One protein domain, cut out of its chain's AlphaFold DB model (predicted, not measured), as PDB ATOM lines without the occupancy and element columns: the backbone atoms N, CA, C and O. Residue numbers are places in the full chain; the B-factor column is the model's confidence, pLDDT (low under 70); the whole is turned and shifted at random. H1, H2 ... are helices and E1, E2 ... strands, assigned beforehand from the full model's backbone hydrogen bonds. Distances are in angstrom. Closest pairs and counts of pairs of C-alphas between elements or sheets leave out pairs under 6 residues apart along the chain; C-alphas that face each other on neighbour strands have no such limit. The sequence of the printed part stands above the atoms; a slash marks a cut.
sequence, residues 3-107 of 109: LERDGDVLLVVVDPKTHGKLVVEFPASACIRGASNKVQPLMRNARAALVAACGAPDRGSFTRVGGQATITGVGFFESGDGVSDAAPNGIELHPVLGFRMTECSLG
ATOM      1  N   LEU A   3      35.083  78.891  76.453       94.56
ATOM      2  CA  LEU A   3      36.340  78.755  77.191       94.56
ATOM      3  C   LEU A   3      37.348  79.812  76.729       94.56
ATOM      4  O   LEU A   3      37.713  79.843  75.549       94.56
ATOM      5  N   GLU A   4      37.814  80.628  77.667       92.00
ATOM      6  CA  GLU A   4      38.815  81.668  77.444       92.00
ATOM      7  C   GLU A   4      40.239  81.099  77.327       92.00
ATOM      8  O   GLU A   4      40.490  79.907  77.546       92.00
ATOM      9  N   ARG A   5      41.204  81.947  76.936       91.06
ATOM     10  CA  ARG A   5      42.596  81.519  76.687       91.06
ATOM     11  C   ARG A   5      43.312  81.030  77.945       91.06
ATOM     12  O   ARG A   5      44.130  80.116  77.850       91.06
ATOM     13  N   ASP A   6      43.027  81.626  79.091       91.88
ATOM     14  CA  ASP A   6      43.546  81.221  80.403       91.88
ATOM     15  C   ASP A   6      42.784  80.029  81.018       91.88
ATOM     16  O   ASP A   6      43.260  79.397  81.966       91.88
ATOM     17  N   GLY A   7      41.669  79.632  80.398       94.19
ATOM     18  CA  GLY A   7      40.860  78.477  80.771       94.19
ATOM     19  C   GLY A   7      39.636  78.811  81.623       94.19
ATOM     20  O   GLY A   7      38.964  77.876  82.099       94.19
ATOM     21  N   ASP A   8      39.344  80.095  81.810       95.25
ATOM     22  CA  ASP A   8      38.136  80.552  82.478       95.25
ATOM     23  C   ASP A   8      36.915  80.226  81.611       95.25
ATOM     24  O   ASP A   8      36.965  80.202  80.377       95.25
ATOM     25  N   VAL A   9      35.816  79.833  82.260       96.75
ATOM     26  CA  VAL A   9      34.552  79.602  81.549       96.75
ATOM     27  C   VAL A   9      33.753  80.884  81.597       96.75
ATOM     28  O   VAL A   9      33.316  81.285  82.675       96.75
ATOM     29  N   LEU A  10      33.517  81.471  80.430       94.38
ATOM     30  CA  LEU A  10      32.788  82.719  80.289       94.38
ATOM     31  C   LEU A  10      31.333  82.461  79.899       94.38
ATOM     32  O   LEU A  10      31.032  81.730  78.940       94.38
ATOM     33  N   LEU A  11      30.406  83.108  80.608       94.62
ATOM     34  CA  LEU A  11      29.014  83.240  80.185       94.62
ATOM     35  C   LEU A  11      28.666  84.715  79.985       94.62
ATOM     36  O   LEU A  11      28.850  85.530  80.883       94.62
ATOM     37  N   VAL A  12      28.048  85.025  78.848       93.50
ATOM     38  CA  VAL A  12      27.210  86.220  78.720       93.50
ATOM     39  C   VAL A  12      25.804  85.812  79.147       93.50
ATOM     40  O   VAL A  12      25.127  85.060  78.443       93.50
ATOM     41  N   VAL A  13      25.390  86.245  80.334       94.00
ATOM     42  CA  VAL A  13      24.050  86.000  80.873       94.00
ATOM     43  C   VAL A  13      23.118  87.081  80.351       94.00
ATOM     44  O   VAL A  13      23.468  88.258  80.369       94.00
ATOM     45  N   VAL A  14      21.928  86.680  79.908       92.69
ATOM     46  CA  VAL A  14      20.880  87.591  79.445       92.69
ATOM     47  C   VAL A  14      19.659  87.408  80.334       92.69
ATOM     48  O   VAL A  14      19.154  86.295  80.473       92.69
ATOM     49  N   ASP A  15      19.176  88.492  80.934       90.44
ATOM     50  CA  ASP A  15      17.878  88.495  81.603       90.44
ATOM     51  C   ASP A  15      16.771  88.427  80.533       90.44
ATOM     52  O   ASP A  15      16.657  89.349  79.721       90.44
ATOM     53  N   PRO A  16      15.929  87.378  80.512       87.12
ATOM     54  CA  PRO A  16      14.898  87.227  79.488       87.12
ATOM     55  C   PRO A  16      13.797  88.295  79.559       87.12
ATOM     56  O   PRO A  16      13.050  88.447  78.598       87.12
ATOM     57  N   LYS A  17      13.656  89.019  80.679       90.50
ATOM     58  CA  LYS A  17      12.635  90.063  80.847       90.50
ATOM     59  C   LYS A  17      13.128  91.439  80.423       90.50
ATOM     60  O   LYS A  17      12.377  92.196  79.818       90.50
ATOM     61  N   THR A  18      14.353  91.785  80.808       93.62
ATOM     62  CA  THR A  18      14.911  93.131  80.591       93.62
ATOM     63  C   THR A  18      15.877  93.191  79.414       93.62
ATOM     64  O   THR A  18      16.218  94.283  78.967       93.62
ATOM     65  N   HIS A  19      16.339  92.035  78.926       90.94
ATOM     66  CA  HIS A  19      17.463  91.890  77.997       90.94
ATOM     67  C   HIS A  19      18.776  92.495  78.514       90.94
ATOM     68  O   HIS A  19      19.732  92.655  77.752       90.94
ATOM     69  N   GLY A  20      18.840  92.797  79.816       92.50
ATOM     70  CA  GLY A  20      20.067  93.177  80.494       92.50
ATOM     71  C   GLY A  20      21.089  92.053  80.385       92.50
ATOM     72  O   GLY A  20      20.740  90.872  80.474       92.50
ATOM     73  N   LYS A  21      22.348  92.429  80.172       92.81
ATOM     74  CA  LYS A  21      23.453  91.489  80.013       92.81
ATOM     75  C   LYS A  21      24.445  91.623  81.159       92.81
ATOM     76  O   LYS A  21      24.618  92.710  81.705       92.81
ATOM     77  N   LEU A  22      25.096  90.519  81.493       93.44
ATOM     78  CA  LEU A  22      26.149  90.454  82.499       93.44
ATOM     79  C   LEU A  22      27.166  89.405  82.064       93.44
ATOM     80  O   LEU A  22      26.779  88.288  81.713       93.44
ATOM     81  N   VAL A  23      28.448  89.756  82.093       94.38
ATOM     82  CA  VAL A  23      29.523  88.772  81.934       94.38
ATOM     83  C   VAL A  23      29.757  88.100  83.282       94.38
ATOM     84  O   VAL A  23      29.737  88.753  84.323       94.38
ATOM     85  N   VAL A  24      29.908  86.780  83.288       96.25
ATOM     86  CA  VAL A  24      30.265  86.027  84.493       96.25
ATOM     87  C   VAL A  24      31.329  84.992  84.153       96.25
ATOM     88  O   VAL A  24      31.213  84.287  83.144       96.25
ATOM     89  N   GLU A  25      32.330  84.872  85.019       96.25
ATOM     90  CA  GLU A  25      33.509  84.050  84.759       96.25
ATOM     91  C   GLU A  25      33.813  83.059  85.880       96.25
ATOM     92  O   GLU A  25      33.873  83.379  87.074       96.25
ATOM     93  N   PHE A  26      33.981  81.802  85.473       98.25
ATOM     94  CA  PHE A  26      34.278  80.683  86.354       98.25
ATOM     95  C   PHE A  26      35.747  80.293  86.194       98.25
ATOM     96  O   PHE A  26      36.091  79.606  85.217       98.25
ATOM     97  N   PRO A  27      36.604  80.651  87.160       97.81
ATOM     98  CA  PRO A  27      38.031  80.633  86.918       97.81
ATOM     99  C   PRO A  27      38.611  79.223  86.860       97.81
ATOM    100  O   PRO A  27      38.202  78.306  87.591       97.81
ATOM    101  N   ALA A  28      39.614  79.034  86.006       97.38
ATOM    102  CA  ALA A  28      40.406  77.819  85.972       97.38
ATOM    103  C   ALA A  28      41.170  77.622  87.289       97.38
ATOM    104  O   ALA A  28      41.542  78.558  87.999       97.38
ATOM    105  N   SER A  29      41.511  76.366  87.600       95.75
ATOM    106  CA  SER A  29      42.325  76.067  88.792       95.75
ATOM    107  C   SER A  29      43.709  76.732  88.756       95.75
ATOM    108  O   SER A  29      44.299  76.973  89.807       95.75
ATOM    109  N   ALA A  30      44.231  77.037  87.562       96.12
ATOM    110  CA  ALA A  30      45.487  77.761  87.396       96.12
ATOM    111  C   ALA A  30      45.375  79.245  87.796       96.12
ATOM    112  O   ALA A  30      46.331  79.765  88.372       96.12
ATOM    113  N   CYS A  31      44.217  79.876  87.567       95.88
ATOM    114  CA  CYS A  31      43.953  81.293  87.843       95.88
ATOM    115  C   CYS A  31      43.768  81.576  89.343       95.88
ATOM    116  O   CYS A  31      44.089  82.653  89.832       95.88
ATOM    117  N   ILE A  32      43.336  80.579  90.124       96.94
ATOM    118  CA  ILE A  32      42.989  80.770  91.545       96.94
ATOM    119  C   ILE A  32      44.101  80.405  92.537       96.94
ATOM    120  O   ILE A  32      43.854  80.371  93.742       96.94
ATOM    121  N   ARG A  33      45.324  80.115  92.073       95.19
ATOM    122  CA  ARG A  33      46.424  79.648  92.945       95.19
ATOM    123  C   ARG A  33      46.772  80.630  94.069       95.19
ATOM    124  O   ARG A  33      47.143  80.190  95.151       95.19
ATOM    125  N   GLY A  34      46.643  81.933  93.813       95.12
ATOM    126  CA  GLY A  34      46.891  82.992  94.797       95.12
ATOM    127  C   GLY A  34      45.706  83.303  95.719       95.12
ATOM    128  O   GLY A  34      45.863  84.049  96.681       95.12
ATOM    129  N   ALA A  35      44.518  82.749  95.454       95.50
ATOM    130  CA  ALA A  35      43.344  83.011  96.279       95.50
ATOM    131  C   ALA A  35      43.431  82.288  97.630       95.50
ATOM    132  O   ALA A  35      44.087  81.257  97.767       95.50
ATOM    133  N   SER A  36      42.718  82.795  98.639       96.50
ATOM    134  CA  SER A  36      42.716  82.174  99.968       96.50
ATOM    135  C   SER A  36      42.129  80.755  99.955       96.50
ATOM    136  O   SER A  36      41.181  80.460  99.220       96.50
ATOM    137  N   ASN A  37      42.601  79.899 100.868       95.50
ATOM    138  CA  ASN A  37      42.101  78.526 101.031       95.50
ATOM    139  C   ASN A  37      40.597  78.442 101.353       95.50
ATOM    140  O   ASN A  37      39.996  77.387 101.175       95.50
ATOM    141  N   LYS A  38      39.979  79.539 101.814       96.25
ATOM    142  CA  LYS A  38      38.534  79.618 102.080       96.25
ATOM    143  C   LYS A  38      37.713  79.869 100.813       96.25
ATOM    144  O   LYS A  38      36.593  79.384 100.719       96.25
ATOM    145  N   VAL A  39      38.262  80.613  99.850       97.25
ATOM    146  CA  VAL A  39      37.540  81.049  98.641       97.25
ATOM    147  C   VAL A  39      37.833  80.137  97.453       97.25
ATOM    148  O   VAL A  39      36.944  79.883  96.645       97.25
ATOM    149  N   GLN A  40      39.038  79.562  97.368       98.00
ATOM    150  CA  GLN A  40      39.376  78.624  96.294       98.00
ATOM    151  C   GLN A  40      38.367  77.470  96.112       98.00
ATOM    152  O   GLN A  40      38.009  77.187  94.967       98.00
ATOM    153  N   PRO A  41      37.881  76.791  97.176       98.31
ATOM    154  CA  PRO A  41      36.900  75.722  97.014       98.31
ATOM    155  C   PRO A  41      35.571  76.222  96.444       98.31
ATOM    156  O   PRO A  41      34.951  75.502  95.672       98.31
ATOM    157  N   LEU A  42      35.157  77.448  96.778       98.62
ATOM    158  CA  LEU A  42      33.918  78.050  96.279       98.62
ATOM    159  C   LEU A  42      33.969  78.212  94.755       98.62
ATOM    160  O   LEU A  42      33.097  77.708  94.054       98.62
ATOM    161  N   MET A  43      35.058  78.790  94.241       98.69
ATOM    162  CA  MET A  43      35.275  78.963  92.799       98.69
ATOM    163  C   MET A  43      35.328  77.621  92.055       98.69
ATOM    164  O   MET A  43      34.653  77.436  91.040       98.69
ATOM    165  N   ARG A  44      36.070  76.639  92.591       98.38
ATOM    166  CA  ARG A  44      36.134  75.291  91.998       98.38
ATOM    167  C   ARG A  44      34.769  74.611  91.969       98.38
ATOM    168  O   ARG A  44      34.405  74.035  90.947       98.38
ATOM    169  N   ASN A  45      34.023  74.684  93.069       98.50
ATOM    170  CA  ASN A  45      32.706  74.065  93.183       98.50
ATOM    171  C   ASN A  45      31.691  74.739  92.259       98.50
ATOM    172  O   ASN A  45      30.905  74.039  91.630       98.50
ATOM    173  N   ALA A  46      31.735  76.065  92.117       98.69
ATOM    174  CA  ALA A  46      30.883  76.787  91.179       98.69
ATOM    175  C   ALA A  46      31.145  76.352  89.729       98.69
ATOM    176  O   ALA A  46      30.202  76.025  89.008       98.69
ATOM    177  N   ARG A  47      32.419  76.264  89.318       98.50
ATOM    178  CA  ARG A  47      32.795  75.784  87.976       98.50
ATOM    179  C   ARG A  47      32.366  74.336  87.755       98.50
ATOM    180  O   ARG A  47      31.826  74.009  86.703       98.50
ATOM    181  N   ALA A  48      32.579  73.473  88.746       98.12
ATOM    182  CA  ALA A  48      32.154  72.078  88.682       98.12
ATOM    183  C   ALA A  48      30.627  71.948  88.573       98.12
ATOM    184  O   ALA A  48      30.151  71.144  87.779       98.12
ATOM    185  N   ALA A  49      29.863  72.758  89.313       97.88
ATOM    186  CA  ALA A  49      28.405  72.766  89.255       97.88
ATOM    187  C   ALA A  49      27.879  73.220  87.884       97.88
ATOM    188  O   ALA A  49      26.948  72.611  87.365       97.88
ATOM    189  N   LEU A  50      28.500  74.235  87.270       97.38
ATOM    190  CA  LEU A  50      28.180  74.641  85.899       97.38
ATOM    191  C   LEU A  50      28.427  73.499  84.912       97.38
ATOM    192  O   LEU A  50      27.538  73.163  84.136       97.38
ATOM    193  N   VAL A  51      29.610  72.882  84.964       96.31
ATOM    194  CA  VAL A  51      29.969  71.786  84.052       96.31
ATOM    195  C   VAL A  51      29.075  70.564  84.260       96.31
ATOM    196  O   VAL A  51      28.691  69.916  83.293       96.31
ATOM    197  N   ALA A  52      28.702  70.260  85.503       95.69
ATOM    198  CA  ALA A  52      27.776  69.175  85.806       95.69
ATOM    199  C   ALA A  52      26.367  69.442  85.253       95.69
ATOM    200  O   ALA A  52      25.717  68.510  84.790       95.69
ATOM    201  N   ALA A  53      25.904  70.696  85.286       95.00
ATOM    202  CA  ALA A  53      24.585  71.067  84.785       95.00
ATOM    203  C   ALA A  53      24.543  71.183  83.252       95.00
ATOM    204  O   ALA A  53      23.616  70.678  82.630       95.00
ATOM    205  N   CYS A  54      25.528  71.850  82.648       95.00
ATOM    206  CA  CYS A  54      25.498  72.289  81.248       95.00
ATOM    207  C   CYS A  54      26.532  71.614  80.336       95.00
ATOM    208  O   CYS A  54      26.557  71.894  79.139       95.00
ATOM    209  N   GLY A  55      27.392  70.746  80.872       94.12
ATOM    210  CA  GLY A  55      28.522  70.176  80.143       94.12
ATOM    211  C   GLY A  55      29.749  71.091  80.107       94.12
ATOM    212  O   GLY A  55      29.761  72.200  80.645       94.12
ATOM    213  N   ALA A  56      30.828  70.601  79.497       92.88
ATOM    214  CA  ALA A  56      32.061  71.366  79.351       92.88
ATOM    215  C   ALA A  56      31.944  72.400  78.211       92.88
ATOM    216  O   ALA A  56      31.303  72.112  77.202       92.88
ATOM    217  N   PRO A  57      32.559  73.589  78.344       92.75
ATOM    218  CA  PRO A  57      32.612  74.569  77.263       92.75
ATOM    219  C   PRO A  57      33.539  74.121  76.130       92.75
ATOM    220  O   PRO A  57      34.578  73.497  76.369       92.75
ATOM    221  N   ASP A  58      33.211  74.548  74.915       86.12
ATOM    222  CA  ASP A  58      34.071  74.382  73.750       86.12
ATOM    223  C   ASP A  58      35.141  75.480  73.679       86.12
ATOM    224  O   ASP A  58      34.949  76.622  74.107       86.12
ATOM    225  N   ARG A  59      36.298  75.130  73.111       86.19
ATOM    226  CA  ARG A  59      37.362  76.095  72.815       86.19
ATOM    227  C   ARG A  59      37.051  76.839  71.525       86.19
ATOM    228  O   ARG A  59      36.849  76.211  70.493       86.19
ATOM    229  N   GLY A  60      37.113  78.168  71.570       82.69
ATOM    230  CA  GLY A  60      36.993  79.015  70.379       82.69
ATOM    231  C   GLY A  60      35.568  79.192  69.845       82.69
ATOM    232  O   GLY A  60      35.396  79.824  68.807       82.69
ATOM    233  N   SER A  61      34.551  78.680  70.542       86.00
ATOM    234  CA  SER A  61      33.142  78.884  70.199       86.00
ATOM    235  C   SER A  61      32.279  79.068  71.442       86.00
ATOM    236  O   SER A  61      32.578  78.543  72.513       86.00
ATOM    237  N   PHE A  62      31.178  79.801  71.283       89.75
ATOM    238  CA  PHE A  62      30.160  79.942  72.316       89.75
ATOM    239  C   PHE A  62      29.028  78.943  72.094       89.75
ATOM    240  O   PHE A  62      28.341  78.981  71.076       89.75
ATOM    241  N   THR A  63      28.782  78.114  73.102       91.06
ATOM    242  CA  THR A  63      27.627  77.215  73.155       91.06
ATOM    243  C   THR A  63      26.496  77.892  73.916       91.06
ATOM    244  O   THR A  63      26.682  78.392  75.033       91.06
ATOM    245  N   ARG A  64      25.313  77.957  73.301       91.50
ATOM    246  CA  ARG A  64      24.124  78.555  73.914       91.50
ATOM    247  C   ARG A  64      23.551  77.591  74.949       91.50
ATOM    248  O   ARG A  64      23.253  76.441  74.631       91.50
ATOM    249  N   VAL A  65      23.412  78.076  76.175       92.88
ATOM    250  CA  VAL A  65      22.867  77.333  77.313       92.88
ATOM    251  C   VAL A  65      21.748  78.156  77.934       92.88
ATOM    252  O   VAL A  65      21.821  79.385  77.939       92.88
ATOM    253  N   GLY A  66      20.713  77.489  78.429       92.44
ATOM    254  CA  GLY A  66      19.541  78.135  79.011       92.44
ATOM    255  C   GLY A  66      19.053  77.420  80.262       92.44
ATOM    256  O   GLY A  66      19.387  76.261  80.503       92.44
ATOM    257  N   GLY A  67      18.273  78.140  81.060       91.75
ATOM    258  CA  GLY A  67      17.696  77.657  82.308       91.75
ATOM    259  C   GLY A  67      17.696  78.740  83.382       91.75
ATOM    260  O   GLY A  67      18.278  79.813  83.217       91.75
ATOM    261  N   GLN A  68      17.047  78.453  84.507       92.00
ATOM    262  CA  GLN A  68      17.072  79.342  85.660       92.00
ATOM    263  C   GLN A  68      18.268  79.003  86.552       92.00
ATOM    264  O   GLN A  68      18.376  77.887  87.064       92.00
ATOM    265  N   ALA A  69      19.147  79.981  86.768       94.25
ATOM    266  CA  ALA A  69      20.309  79.838  87.634       94.25
ATOM    267  C   ALA A  69      20.330  80.890  88.745       94.25
ATOM    268  O   ALA A  69      19.849  82.011  88.591       94.25
ATOM    269  N   THR A  70      20.943  80.525  89.866       96.88
ATOM    270  CA  THR A  70      21.432  81.472  90.869       96.88
ATOM    271  C   THR A  70      22.949  81.528  90.754       96.88
ATOM    272  O   THR A  70      23.607  80.493  90.876       96.88
ATOM    273  N   ILE A  71      23.491  82.724  90.524       97.81
ATOM    274  CA  ILE A  71      24.929  82.970  90.390       97.81
ATOM    275  C   ILE A  71      25.344  83.940  91.493       97.81
ATOM    276  O   ILE A  71      24.723  84.984  91.679       97.81
ATOM    277  N   THR A  72      26.377  83.584  92.247       98.50
ATOM    278  CA  THR A  72      26.987  84.436  93.268       98.50
ATOM    279  C   THR A  72      28.435  84.656  92.883       98.50
ATOM    280  O   THR A  72      29.163  83.690  92.682       98.50
ATOM    281  N   GLY A  73      28.869  85.907  92.804       97.94
ATOM    282  CA  GLY A  73      30.241  86.257  92.457       97.94
ATOM    283  C   GLY A  73      30.631  87.607  93.032       97.94
ATOM    284  O   GLY A  73      29.831  88.250  93.716       97.94
ATOM    285  N   VAL A  74      31.866  88.014  92.767       97.31
ATOM    286  CA  VAL A  74      32.351  89.351  93.117       97.31
ATOM    287  C   VAL A  74      32.109  90.280  91.934       97.31
ATOM    288  O   VAL A  74      32.517  89.963  90.824       97.31
ATOM    289  N   GLY A  75      31.423  91.397  92.173       95.31
ATOM    290  CA  GLY A  75      31.184  92.402  91.142       95.31
ATOM    291  C   GLY A  75      32.447  93.201  90.837       95.31
ATOM    292  O   GLY A  75      33.017  93.797  91.753       95.31
ATOM    293  N   PHE A  76      32.831  93.243  89.566       90.50
ATOM    294  CA  PHE A  76      33.920  94.070  89.047       90.50
ATOM    295  C   PHE A  76      33.480  94.813  87.786       90.50
ATOM    296  O   PHE A  76      32.429  94.529  87.210       90.50
ATOM    297  N   PHE A  77      34.273  95.814  87.409       90.25
ATOM    298  CA  PHE A  77      34.119  96.526  86.151       90.25
ATOM    299  C   PHE A  77      35.392  96.343  85.335       90.25
ATOM    300  O   PHE A  77      36.447  96.840  85.734       90.25
ATOM    301  N   GLU A  78      35.268  95.682  84.192       81.56
ATOM    302  CA  GLU A  78      36.306  95.596  83.175       81.56
ATOM    303  C   GLU A  78      35.762  96.228  81.890       81.56
ATOM    304  O   GLU A  78      34.651  95.936  81.442       81.56
ATOM    305  N   SER A  79      36.498  97.181  81.316       67.94
ATOM    306  CA  SER A  79      36.079  97.828  80.072       67.94
ATOM    307  C   SER A  79      36.090  96.790  78.947       67.94
ATOM    308  O   SER A  79      37.147  96.282  78.610       67.94
ATOM    309  N   GLY A  80      34.910  96.476  78.405       62.50
ATOM    310  CA  GLY A  80      34.633  95.269  77.618       62.50
ATOM    311  C   GLY A  80      35.133  95.237  76.172       62.50
ATOM    312  O   GLY A  80      34.336  95.048  75.257       62.50
ATOM    313  N   ASP A  81      36.435  95.366  75.943       61.78
ATOM    314  CA  ASP A  81      37.044  95.089  74.636       61.78
ATOM    315  C   ASP A  81      37.305  93.587  74.377       61.78
ATOM    316  O   ASP A  81      37.534  93.197  73.229       61.78
ATOM    317  N   GLY A  82      37.196  92.724  75.396       67.56
ATOM    318  CA  GLY A  82      37.473  91.282  75.282       67.56
ATOM    319  C   GLY A  82      36.287  90.374  74.919       67.56
ATOM    320  O   GLY A  82      36.486  89.334  74.288       67.56
ATOM    321  N   VAL A  83      35.053  90.751  75.272       76.12
ATOM    322  CA  VAL A  83      33.903  89.827  75.271       76.12
ATOM    323  C   VAL A  83      32.827  90.283  74.293       76.12
ATOM    324  O   VAL A  83      32.149  91.292  74.488       76.12
ATOM    325  N   SER A  84      32.632  89.499  73.230       77.44
ATOM    326  CA  SER A  84      31.567  89.751  72.254       77.44
ATOM    327  C   SER A  84      30.193  89.719  72.927       77.44
ATOM    328  O   SER A  84      29.919  88.854  73.755       77.44
ATOM    329  N   ASP A  85      29.322  90.657  72.551       79.62
ATOM    330  CA  ASP A  85      27.961  90.798  73.082       79.62
ATOM    331  C   ASP A  85      27.838  91.130  74.579       79.62
ATOM    332  O   ASP A  85      26.722  91.064  75.102       79.62
ATOM    333  N   ALA A  86      28.910  91.541  75.262       85.94
ATOM    334  CA  ALA A  86      28.850  92.017  76.645       85.94
ATOM    335  C   ALA A  86      28.043  93.322  76.810       85.94
ATOM    336  O   ALA A  86      27.719  94.026  75.849       85.94
ATOM    337  N   ALA A  87      27.687  93.645  78.056       86.94
ATOM    338  CA  ALA A  87      27.048  94.918  78.374       86.94
ATOM    339  C   ALA A  87      28.046  96.086  78.216       86.94
ATOM    340  O   ALA A  87      29.197  95.968  78.635       86.94
ATOM    341  N   PRO A  88      27.618  97.249  77.688       87.19
ATOM    342  CA  PRO A  88      28.522  98.368  77.397       87.19
ATOM    343  C   PRO A  88      29.088  99.055  78.649       87.19
ATOM    344  O   PRO A  88      30.029  99.833  78.552       87.19
ATOM    345  N   ASN A  89      28.506  98.804  79.823       88.50
ATOM    346  CA  ASN A  89      28.968  99.359  81.093       88.50
ATOM    347  C   ASN A  89      30.110  98.549  81.730       88.50
ATOM    348  O   ASN A  89      30.599  98.967  82.776       88.50
ATOM    349  N   GLY A  90      30.502  97.409  81.146       88.38
ATOM    350  CA  GLY A  90      31.626  96.596  81.618       88.38
ATOM    351  C   GLY A  90      31.400  95.881  82.952       88.38
ATOM    352  O   GLY A  90      32.359  95.437  83.566       88.38
ATOM    353  N   ILE A  91      30.157  95.801  83.445       91.75
ATOM    354  CA  ILE A  91      29.873  95.081  84.694       91.75
ATOM    355  C   ILE A  91      30.032  93.571  84.490       91.75
ATOM    356  O   ILE A  91      29.506  93.004  83.527       91.75
ATOM    357  N   GLU A  92      30.679  92.918  85.451       94.12
ATOM    358  CA  GLU A  92      30.882  91.474  85.449       94.12
ATOM    359  C   GLU A  92      30.858  90.848  86.853       94.12
ATOM    360  O   GLU A  92      30.954  91.539  87.873       94.12
ATOM    361  N   LEU A  93      30.739  89.516  86.899       96.50
ATOM    362  CA  LEU A  93      31.061  88.706  88.074       96.50
ATOM    363  C   LEU A  93      32.310  87.864  87.809       96.50
ATOM    364  O   LEU A  93      32.210  86.772  87.246       96.50
ATOM    365  N   HIS A  94      33.454  88.329  88.296       94.88
ATOM    366  CA  HIS A  94      34.728  87.627  88.191       94.88
ATOM    367  C   HIS A  94      35.490  87.754  89.525       94.88
ATOM    368  O   HIS A  94      35.987  88.822  89.859       94.88
ATOM    369  N   PRO A  95      35.615  86.694  90.344       96.94
ATOM    370  CA  PRO A  95      35.228  85.318  90.057       96.94
ATOM    371  C   PRO A  95      33.792  84.996  90.490       96.94
ATOM    372  O   PRO A  95      33.271  85.538  91.476       96.94
ATOM    373  N   VAL A  96      33.185  84.004  89.836       98.50
ATOM    374  CA  VAL A  96      32.018  83.302  90.379       98.50
ATOM    375  C   VAL A  96      32.426  82.444  91.585       98.50
ATOM    376  O   VAL A  96      33.349  81.632  91.530       98.50
ATOM    377  N   LEU A  97      31.695  82.603  92.689       98.56
ATOM    378  CA  LEU A  97      31.875  81.900  93.963       98.56
ATOM    379  C   LEU A  97      30.799  80.836  94.218       98.56
ATOM    380  O   LEU A  97      30.995  79.931  95.024       98.56
ATOM    381  N   GLY A  98      29.646  80.939  93.565       98.50
ATOM    382  CA  GLY A  98      28.541  80.009  93.743       98.50
ATOM    383  C   GLY A  98      27.685  79.922  92.493       98.50
ATOM    384  O   GLY A  98      27.404  80.930  91.848       98.50
ATOM    385  N   PHE A  99      27.257  78.707  92.168       98.44
ATOM    386  CA  PHE A  99      26.373  78.445  91.044       98.44
ATOM    387  C   PHE A  99      25.392  77.341  91.399       98.44
ATOM    388  O   PHE A  99      25.773  76.307  91.951       98.44
ATOM    389  N   ARG A 100      24.121  77.568  91.077       97.62
ATOM    390  CA  ARG A 100      23.060  76.581  91.242       97.62
ATOM    391  C   ARG A 100      22.100  76.662  90.068       97.62
ATOM    392  O   ARG A 100      21.500  77.707  89.834       97.62
ATOM    393  N   MET A 101      21.915  75.534  89.402       94.25
ATOM    394  CA  MET A 101      20.947  75.312  88.336       94.25
ATOM    395  C   MET A 101      20.508  73.851  88.437       94.25
ATOM    396  O   MET A 101      21.339  72.986  88.706       94.25
ATOM    397  N   THR A 102      19.213  73.580  88.293       83.69
ATOM    398  CA  THR A 102      18.677  72.211  88.372       83.69
ATOM    399  C   THR A 102      18.686  71.514  87.020       83.69
ATOM    400  O   THR A 102      18.956  70.322  86.960       83.69
ATOM    401  N   GLU A 103      18.429  72.254  85.945       87.25
ATOM    402  CA  GLU A 103      18.385  71.736  84.580       87.25
ATOM    403  C   GLU A 103      18.985  72.762  83.624       87.25
ATOM    404  O   GLU A 103      18.714  73.960  83.751       87.25
ATOM    405  N   CYS A 104      19.782  72.278  82.673       92.44
ATOM    406  CA  CYS A 104      20.363  73.088  81.616       92.44
ATOM    407  C   CYS A 104      19.856  72.614  80.258       92.44
ATOM    408  O   CYS A 104      19.968  71.437  79.912       92.44
ATOM    409  N   SER A 105      19.320  73.538  79.470       90.56
ATOM    410  CA  SER A 105      18.901  73.280  78.095       90.56
ATOM    411  C   SER A 105      19.984  73.744  77.123       90.56
ATOM    412  O   SER A 105      20.341  74.926  77.111       90.56
ATOM    413  N   LEU A 106      20.480  72.835  76.284       84.62
ATOM    414  CA  LEU A 106      21.402  73.163  75.195       84.62
ATOM    415  C   LEU A 106      20.629  73.754  74.008       84.62
ATOM    416  O   LEU A 106      19.578  73.242  73.633       84.62
ATOM    417  N   GLY A 107      21.143  74.835  73.419       67.88
ATOM    418  CA  GLY A 107      20.547  75.466  72.234       67.88
ATOM    419  C   GLY A 107      19.290  76.309  72.494       67.88
ATOM    420  O   GLY A 107      18.671  76.766  71.536       67.88
TER     421      GLY A 107
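Overview. This is residues 3 to 107 of the 109 residues of an uncharacterized protein of Actinobacteria bacterium (UniProt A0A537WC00). One twisted sheet of four strands packs its E4 side on a single helix, H1, and long loops join most of the parts. The two strands E3 and E4 form a long hairpin that bends sharply partway along, and E1 and E2 form a shorter hairpin beside it. The printed part has 105 residues, with one named helix and four named strands in the order E1, E2, H1, E3, E4 along the chain; the sheet is mixed, in the order E1, E2, E4, E3. The class is mixed, helices and strands, though under half of the residues, 47 of 105, are in named elements. The whole is compact, with a radius of gyration of the C-alphas of 13.1 A, and rounded, spanning 37 by 32 by 25 A.

Arrangement. The sheet begins with E1, residues 9 to 14, an edge strand. E2, residues 21 to 26, is its antiparallel neighbour at 158 degrees, and the two form a hairpin over a short link; N 11 and O 24 are 2.9 A apart and N 13 and O 22 are 2.8 A apart, both within hydrogen-bond range. On the other side of E2 is E4, residues 91 to 101, parallel to it, with N 25 and O 93 at 2.9 A and N 96 and O 25 at 2.9 A within hydrogen-bond range. E3, residues 69 to 77, is the other edge strand and the antiparallel neighbour of E4 at 163 degrees; N 72 and O 98 are 2.9 A apart and N 92 and O 76 are 3.0 A apart, within hydrogen-bond range. E3 and E4 form a hairpin over a long link. E3 bends by 69 degrees at residue 74, and E4 bends by 89 degrees at residue 95. From edge to edge of the sheet the strands' lines turn by 102 degrees. H1, residues 40 to 54, is on the sheet. It has 23 pairs of C-alphas within 8 A with E4, the closest being those of Met 43 and Leu 97, 4.6 A apart. With E2 it has 3 such pairs, the closest those of Phe 26 and Arg 47 at 5.4 A. H1 and E3 are near each other. E1 and E3 are apart. In H1 every O i to N i+4 pair is within hydrogen-bond range. Outside the named strands, residues 65 to 66 pair with residues 105 to 106, antiparallel.

Along the chain. E1 begins at C-alpha 9, at (34.552, 79.602, 81.549), and is 16.0 A from first to last C-alpha. E2, residues 21 to 26, is 16.6 A long. H1, residues 40 to 54, is 21.4 A long and begins at C-alpha 40, at (39.376, 78.624, 96.294). E3, residues 69 to 77, is 21.7 A long. E4, the longest strand with 11 residues, is 22.0 A long and ends at C-alpha 101, at (20.947, 75.312, 88.336).

Size, cuts and confidence. The two C-alphas farthest apart are those of Lys 17 and Gly 34, at 37.7 A, while the first and last printed C-alphas, those of Leu 3 and Gly 107, are 16.9 A apart. The printed part has no cut. The links E2 to H1, H1 to E3 and E3 to E4 are long, of 13, 14 and 13 residues. The mean pLDDT of the printed part is 91.9; the model's confidence is low, under 70, at residues 79 to 82, in the link from E3 to E4, and at residue 107.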